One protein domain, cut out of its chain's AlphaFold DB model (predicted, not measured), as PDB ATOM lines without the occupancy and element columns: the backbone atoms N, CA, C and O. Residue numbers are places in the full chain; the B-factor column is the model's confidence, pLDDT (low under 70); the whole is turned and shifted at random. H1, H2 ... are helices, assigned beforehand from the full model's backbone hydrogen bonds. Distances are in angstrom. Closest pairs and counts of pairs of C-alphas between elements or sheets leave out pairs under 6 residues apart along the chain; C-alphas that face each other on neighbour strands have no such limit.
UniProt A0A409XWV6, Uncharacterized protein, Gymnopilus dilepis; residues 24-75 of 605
ATOM      1  N   GLN A  24     284.288 179.036 205.283       94.50
ATOM      2  CA  GLN A  24     284.159 177.892 204.379       94.50
ATOM      3  C   GLN A  24     285.243 176.835 204.626       94.50
ATOM      4  O   GLN A  24     284.942 175.636 204.617       94.50
ATOM      5  N   GLU A  25     286.485 177.244 204.885       94.81
ATOM      6  CA  GLU A  25     287.561 176.307 205.211       94.81
ATOM      7  C   GLU A  25     287.304 175.596 206.550       94.81
ATOM      8  O   GLU A  25     287.451 174.373 206.651       94.81
ATOM      9  N   GLN A  26     286.838 176.327 207.568       95.88
ATOM     10  CA  GLN A  26     286.463 175.743 208.857       95.88
ATOM     11  C   GLN A  26     285.303 174.747 208.723       95.88
ATOM     12  O   GLN A  26     285.359 173.659 209.302       95.88
ATOM     13  N   ARG A  27     284.286 175.059 207.908       95.62
ATOM     14  CA  ARG A  27     283.172 174.144 207.611       95.62
ATOM     15  C   ARG A  27     283.664 172.866 206.927       95.62
ATOM     16  O   ARG A  27     283.293 171.775 207.357       95.62
ATOM     17  N   LYS A  28     284.561 172.967 205.938       97.00
ATOM     18  CA  LYS A  28     285.173 171.795 205.279       97.00
ATOM     19  C   LYS A  28     285.964 170.933 206.269       97.00
ATOM     20  O   LYS A  28     285.789 169.715 206.305       97.00
ATOM     21  N   LYS A  29     286.773 171.552 207.138       97.44
ATOM     22  CA  LYS A  29     287.509 170.840 208.203       97.44
ATOM     23  C   LYS A  29     286.564 170.144 209.188       97.44
ATOM     24  O   LYS A  29     286.823 169.006 209.583       97.44
ATOM     25  N   ALA A  30     285.457 170.784 209.564       97.00
ATOM     26  CA  ALA A  30     284.453 170.200 210.452       97.00
ATOM     27  C   ALA A  30     283.740 168.994 209.817       97.00
ATOM     28  O   ALA A  30     283.581 167.970 210.484       97.00
ATOM     29  N   VAL A  31     283.379 169.077 208.531       97.38
ATOM     30  CA  VAL A  31     282.781 167.962 207.775       97.38
ATOM     31  C   VAL A  31     283.748 166.781 207.693       97.38
ATOM     32  O   VAL A  31     283.368 165.667 208.051       97.38
ATOM     33  N   ASN A  32     285.015 167.015 207.343       97.88
ATOM     34  CA  ASN A  32     286.026 165.953 207.296       97.88
ATOM     35  C   ASN A  32     286.221 165.289 208.664       97.88
ATOM     36  O   ASN A  32     286.311 164.067 208.768       97.88
ATOM     37  N   LYS A  33     286.221 166.079 209.744       97.81
ATOM     38  CA  LYS A  33     286.304 165.559 211.114       97.81
ATOM     39  C   LYS A  33     285.074 164.734 211.495       97.81
ATOM     40  O   LYS A  33     285.206 163.755 212.228       97.81
ATOM     41  N   PHE A  34     283.887 165.121 211.033       97.94
ATOM     42  CA  PHE A  34     282.663 164.356 211.246       97.94
ATOM     43  C   PHE A  34     282.690 163.029 210.482       97.94
ATOM     44  O   PHE A  34     282.421 161.996 211.090       97.94
ATOM     45  N   LEU A  35     283.090 163.037 209.207       97.69
ATOM     46  CA  LEU A  35     283.242 161.824 208.396       97.69
ATOM     47  C   LEU A  35     284.255 160.859 209.019       97.69
ATOM     48  O   LEU A  35     283.915 159.709 209.283       97.69
ATOM     49  N   ALA A  36     285.439 161.348 209.397       97.62
ATOM     50  CA  ALA A  36     286.449 160.528 210.064       97.62
ATOM     51  C   ALA A  36     285.935 159.930 211.390       97.62
ATOM     52  O   ALA A  36     286.169 158.763 211.701       97.62
ATOM     53  N   ARG A  37     285.182 160.704 212.186       96.12
ATOM     54  CA  ARG A  37     284.555 160.195 213.418       96.12
ATOM     55  C   ARG A  37     283.469 159.160 213.134       96.12
ATOM     56  O   ARG A  37     283.352 158.199 213.894       96.12
ATOM     57  N   ALA A  38     282.681 159.349 212.078       97.25
ATOM     58  CA  ALA A  38     281.650 158.407 211.666       97.25
ATOM     59  C   ALA A  38     282.268 157.070 211.231       97.25
ATOM     60  O   ALA A  38     281.801 156.023 211.674       97.25
ATOM     61  N   GLU A  39     283.362 157.097 210.466       95.94
ATOM     62  CA  GLU A  39     284.109 155.901 210.064       95.94
ATOM     63  C   GLU A  39     284.641 155.130 211.276       95.94
ATOM     64  O   GLU A  39     284.368 153.937 211.425       95.94
ATOM     65  N   VAL A  40     285.315 155.815 212.206       96.44
ATOM     66  CA  VAL A  40     285.822 155.191 213.442       96.44
ATOM     67  C   VAL A  40     284.679 154.598 214.271       96.44
ATOM     68  O   VAL A  40     284.796 153.484 214.792       96.44
ATOM     69  N   ALA A  41     283.552 155.304 214.381       96.00
ATOM     70  CA  ALA A  41     282.376 154.802 215.084       96.00
ATOM     71  C   ALA A  41     281.791 153.552 214.403       96.00
ATOM     72  O   ALA A  41     281.387 152.610 215.093       96.00
ATOM     73  N   MET A  42     281.781 153.512 213.069       95.31
ATOM     74  CA  MET A  42     281.293 152.377 212.290       95.31
ATOM     75  C   MET A  42     282.193 151.148 212.470       95.31
ATOM     76  O   MET A  42     281.691 150.066 212.782       95.31
ATOM     77  N   VAL A  43     283.517 151.324 212.393       96.06
ATOM     78  CA  VAL A  43     284.509 150.263 212.644       96.06
ATOM     79  C   VAL A  43     284.394 149.732 214.071       96.06
ATOM     80  O   VAL A  43     284.338 148.521 214.288       96.06
ATOM     81  N   THR A  44     284.277 150.623 215.057       96.56
ATOM     82  CA  THR A  44     284.139 150.240 216.470       96.56
ATOM     83  C   THR A  44     282.851 149.452 216.713       96.56
ATOM     84  O   THR A  44     282.851 148.456 217.441       96.56
ATOM     85  N   ARG A  45     281.740 149.868 216.089       92.38
ATOM     86  CA  ARG A  45     280.462 149.151 216.158       92.38
ATOM     87  C   ARG A  45     280.572 147.760 215.530       92.38
ATOM     88  O   ARG A  45     280.129 146.798 216.155       92.38
ATOM     89  N   ALA A  46     281.184 147.646 214.351       91.12
ATOM     90  CA  ALA A  46     281.383 146.370 213.664       91.12
ATOM     91  C   ALA A  46     282.271 145.413 214.479       91.12
ATOM     92  O   ALA A  46     281.927 144.246 214.660       91.12
ATOM     93  N   LEU A  47     283.369 145.915 215.054       95.94
ATOM     94  CA  LEU A  47     284.243 145.131 215.927       95.94
ATOM     95  C   LEU A  47     283.488 144.615 217.157       95.94
ATOM     96  O   LEU A  47     283.553 143.426 217.470       95.94
ATOM     97  N   ARG A  48     282.730 145.487 217.832       95.81
ATOM     98  CA  ARG A  48     281.926 145.102 218.999       95.81
ATOM     99  C   ARG A  48     280.891 144.032 218.644       95.81
ATOM    100  O   ARG A  48     280.725 143.093 219.417       95.81
ATOM    101  N   ALA A  49     280.237 144.142 217.487       93.00
ATOM    102  CA  ALA A  49     279.293 143.134 217.009       93.00
ATOM    103  C   ALA A  49     279.982 141.782 216.757       93.00
ATOM    104  O   ALA A  49     279.522 140.757 217.250       93.00
ATOM    105  N   ARG A  50     281.138 141.773 216.081       93.88
ATOM    106  CA  ARG A  50     281.912 140.542 215.837       93.88
ATOM    107  C   ARG A  50     282.382 139.872 217.123       93.88
ATOM    108  O   ARG A  50     282.273 138.654 217.239       93.88
ATOM    109  N   LEU A  51     282.849 140.647 218.102       95.31
ATOM    110  CA  LEU A  51     283.223 140.122 219.418       95.31
ATOM    111  C   LEU A  51     282.013 139.548 220.166       95.31
ATOM    112  O   LEU A  51     282.133 138.503 220.804       95.31
ATOM    113  N   ALA A  52     280.840 140.178 220.050       94.88
ATOM    114  CA  ALA A  52     279.603 139.638 220.605       94.88
ATOM    115  C   ALA A  52     279.221 138.300 219.950       94.88
ATOM    116  O   ALA A  52     278.888 137.360 220.667       94.88
ATOM    117  N   TYR A  53     279.349 138.164 218.623       93.44
ATOM    118  CA  TYR A  53     279.100 136.890 217.936       93.44
ATOM    119  C   TYR A  53     280.122 135.815 218.282       93.44
ATOM    120  O   TYR A  53     279.744 134.666 218.486       93.44
ATOM    121  N   ALA A  54     281.403 136.167 218.392       93.81
ATOM    122  CA  ALA A  54     282.433 135.230 218.825       93.81
ATOM    123  C   ALA A  54     282.152 134.719 220.248       93.81
ATOM    124  O   ALA A  54     282.200 133.514 220.492       93.81
ATOM    125  N   SER A  55     281.771 135.619 221.161       95.31
ATOM    126  CA  SER A  55     281.356 135.272 222.525       95.31
ATOM    127  C   SER A  55     280.091 134.404 222.540       95.31
ATOM    128  O   SER A  55     280.035 133.393 223.239       95.31
ATOM    129  N   TYR A  56     279.092 134.728 221.713       95.06
ATOM    130  CA  TYR A  56     277.882 133.919 221.551       95.06
ATOM    131  C   TYR A  56     278.209 132.506 221.044       95.06
ATOM    132  O   TYR A  56     277.787 131.526 221.651       95.06
ATOM    133  N   LYS A  57     279.037 132.374 220.000       95.56
ATOM    134  CA  LYS A  57     279.489 131.070 219.492       95.56
ATOM    135  C   LYS A  57     280.234 130.259 220.551       95.56
ATOM    136  O   LYS A  57     279.978 129.064 220.671       95.56
ATOM    137  N   ALA A  58     281.124 130.897 221.313       94.62
ATOM    138  CA  ALA A  58     281.893 130.240 222.366       94.62
ATOM    139  C   ALA A  58     280.998 129.749 223.516       94.62
ATOM    140  O   ALA A  58     281.192 128.653 224.028       94.62
ATOM    141  N   THR A  59     279.991 130.537 223.896       96.06
ATOM    142  CA  THR A  59     279.064 130.201 224.991       96.06
ATOM    143  C   THR A  59     278.012 129.167 224.599       96.06
ATOM    144  O   THR A  59     277.599 128.379 225.443       96.06
ATOM    145  N   HIS A  60     277.603 129.137 223.330       96.12
ATOM    146  CA  HIS A  60     276.579 128.213 222.828       96.12
ATOM    147  C   HIS A  60     277.181 126.990 222.131       96.12
ATOM    148  O   HIS A  60     276.444 126.139 221.640       96.12
ATOM    149  N   ASN A  61     278.515 126.899 222.097       94.75
ATOM    150  CA  ASN A  61     279.261 125.802 221.494       94.75
ATOM    151  C   ASN A  61     278.802 125.516 220.050       94.75
ATOM    152  O   ASN A  61     278.564 124.373 219.668       94.75
ATOM    153  N   ILE A  62     278.639 126.578 219.254       93.31
ATOM    154  CA  ILE A  62     278.188 126.508 217.858       93.31
ATOM    155  C   ILE A  62     279.430 126.610 216.960       93.31
ATOM    156  O   ILE A  62     279.812 127.719 216.593       93.31
ATOM    157  N   PRO A  63     280.113 125.510 216.597       90.56
ATOM    158  CA  PRO A  63     281.315 125.592 215.766       90.56
ATOM    159  C   PRO A  63     280.985 125.939 214.309       90.56
ATOM    160  O   PRO A  63     281.723 126.698 213.678       90.56
ATOM    161  N   HIS A  64     279.852 125.444 213.801       92.19
ATOM    162  CA  HIS A  64     279.572 125.348 212.367       92.19
ATOM    163  C   HIS A  64     279.012 126.623 211.725       92.19
ATOM    164  O   HIS A  64     279.149 126.774 210.518       92.19
ATOM    165  N   VAL A  65     278.433 127.557 212.488       91.12
ATOM    166  CA  VAL A  65     277.853 128.774 211.892       91.12
ATOM    167  C   VAL A  65     278.963 129.793 211.595       91.12
ATOM    168  O   VAL A  65     279.619 130.268 212.534       91.12
ATOM    169  N   PRO A  66     279.231 130.147 210.327       91.81
ATOM    170  CA  PRO A  66     280.212 131.169 209.995       91.81
ATOM    171  C   PRO A  66     279.788 132.529 210.566       91.81
ATOM    172  O   PRO A  66     278.620 132.907 210.544       91.81
ATOM    173  N   LEU A  67     280.760 133.304 211.059       86.25
ATOM    174  CA  LEU A  67     280.512 134.633 211.647       86.25
ATOM    175  C   LEU A  67     279.741 135.568 210.699       86.25
ATOM    176  O   LEU A  67     278.952 136.389 211.155       86.25
ATOM    177  N   ARG A  68     279.946 135.412 209.385       88.69
ATOM    178  CA  ARG A  68     279.288 136.215 208.351       88.69
ATOM    179  C   ARG A  68     277.776 135.975 208.267       88.69
ATOM    180  O   ARG A  68     277.043 136.902 207.944       88.69
ATOM    181  N   GLU A  69     277.307 134.773 208.591       87.75
ATOM    182  CA  GLU A  69     275.879 134.432 208.574       87.75
ATOM    183  C   GLU A  69     275.147 135.029 209.785       87.75
ATOM    184  O   GLU A  69     274.080 135.626 209.636       87.75
ATOM    185  N   LEU A  70     275.779 134.995 210.966       86.38
ATOM    186  CA  LEU A  70     275.275 135.680 212.165       86.38
ATOM    187  C   LEU A  70     275.217 137.205 211.972       86.38
ATOM    188  O   LEU A  70     274.271 137.859 212.414       86.38
ATOM    189  N   GLU A  71     276.211 137.776 211.282       86.88
ATOM    190  CA  GLU A  71     276.235 139.202 210.946       86.88
ATOM    191  C   GLU A  71     275.077 139.569 210.003       86.88
ATOM    192  O   GLU A  71     274.319 140.492 210.315       86.88
ATOM    193  N   ALA A  72     274.870 138.801 208.925       88.00
ATOM    194  CA  ALA A  72     273.778 139.015 207.973       88.00
ATOM    195  C   ALA A  72     272.393 138.947 208.643       88.00
ATOM    196  O   ALA A  72     271.541 139.804 208.404       88.00
ATOM    197  N   GLN A  73     272.185 137.991 209.554       85.06
ATOM    198  CA  GLN A  73     270.927 137.857 210.293       85.06
ATOM    199  C   GLN A  73     270.642 139.075 211.190       85.06
ATOM    200  O   GLN A  73     269.497 139.507 211.334       85.06
ATOM    201  N   SER A  74     271.685 139.673 211.768       79.88
ATOM    202  CA  SER A  74     271.555 140.848 212.635       79.88
ATOM    203  C   SER A  74     271.374 142.166 211.892       79.88
ATOM    204  O   SER A  74     270.739 143.099 212.399       79.88
ATOM    205  N   GLN A  75     271.909 142.253 210.675       79.81
ATOM    206  CA  GLN A  75     271.794 143.445 209.849       79.81
ATOM    207  C   GLN A  75     270.326 143.685 209.470       79.81
ATOM    208  O   GLN A  75     269.837 144.812 209.564       79.81
TER     209      GLN A  75
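Overview. This is residues 24 to 75 of the 605 residues of an uncharacterized protein of Gymnopilus dilepis (UniProt A0A409XWV6). One long, unbent helix, H1, makes nearly the whole length of a rod, and after it the printed part folds back through a short link so that a small helix, H2, packs across H1 near residues 49 to 54. Residues 24 to 45 of H1 stick out as a long free arm, away from the small body that holds the rest. The printed part has 52 residues with two named helices, H1 then H2 along the chain, and no named strand; the class is all helix. The whole is extended, with a radius of gyration of the C-alphas of 16.9 A, and spans 55 by 16 by 11 A.

Arrangement. H1, residues 24 to 60, stands free over residues 24 to 45. H2, residues 67 to 75, touches H1, and of H1 residues 49 to 54 alone touch H2. The closest C-alphas of the two helices are those of Tyr 53 and Leu 67, 6.8 A apart. Their lines stand at a steep tilt of 61 degrees, and they run opposite ways. In H1 and H2 every backbone O i to N i+4 pair is within hydrogen-bond range.

Along the chain. H1 begins at C-alpha 24, at (284.159, 177.892, 204.379), and ends at C-alpha 60, at (276.579, 128.213, 222.828), 53.5 A from first to last C-alpha. H2 runs from Leu 67 to Gln 75, 12.5 A from first to last C-alpha, and its last C-alpha is at (271.794, 143.445, 209.849).

Size, cuts and confidence. The two C-alphas farthest apart are those of Gln 24 and Asn 61, at 55.0 A. Without the free stretch, the body of 30 residues spans 22 by 16 by 10 A. The link from H1 to H2, six residues, is short, and the printed part has no cut. The mean pLDDT of the printed part is 93.5, and no printed residue is under 70.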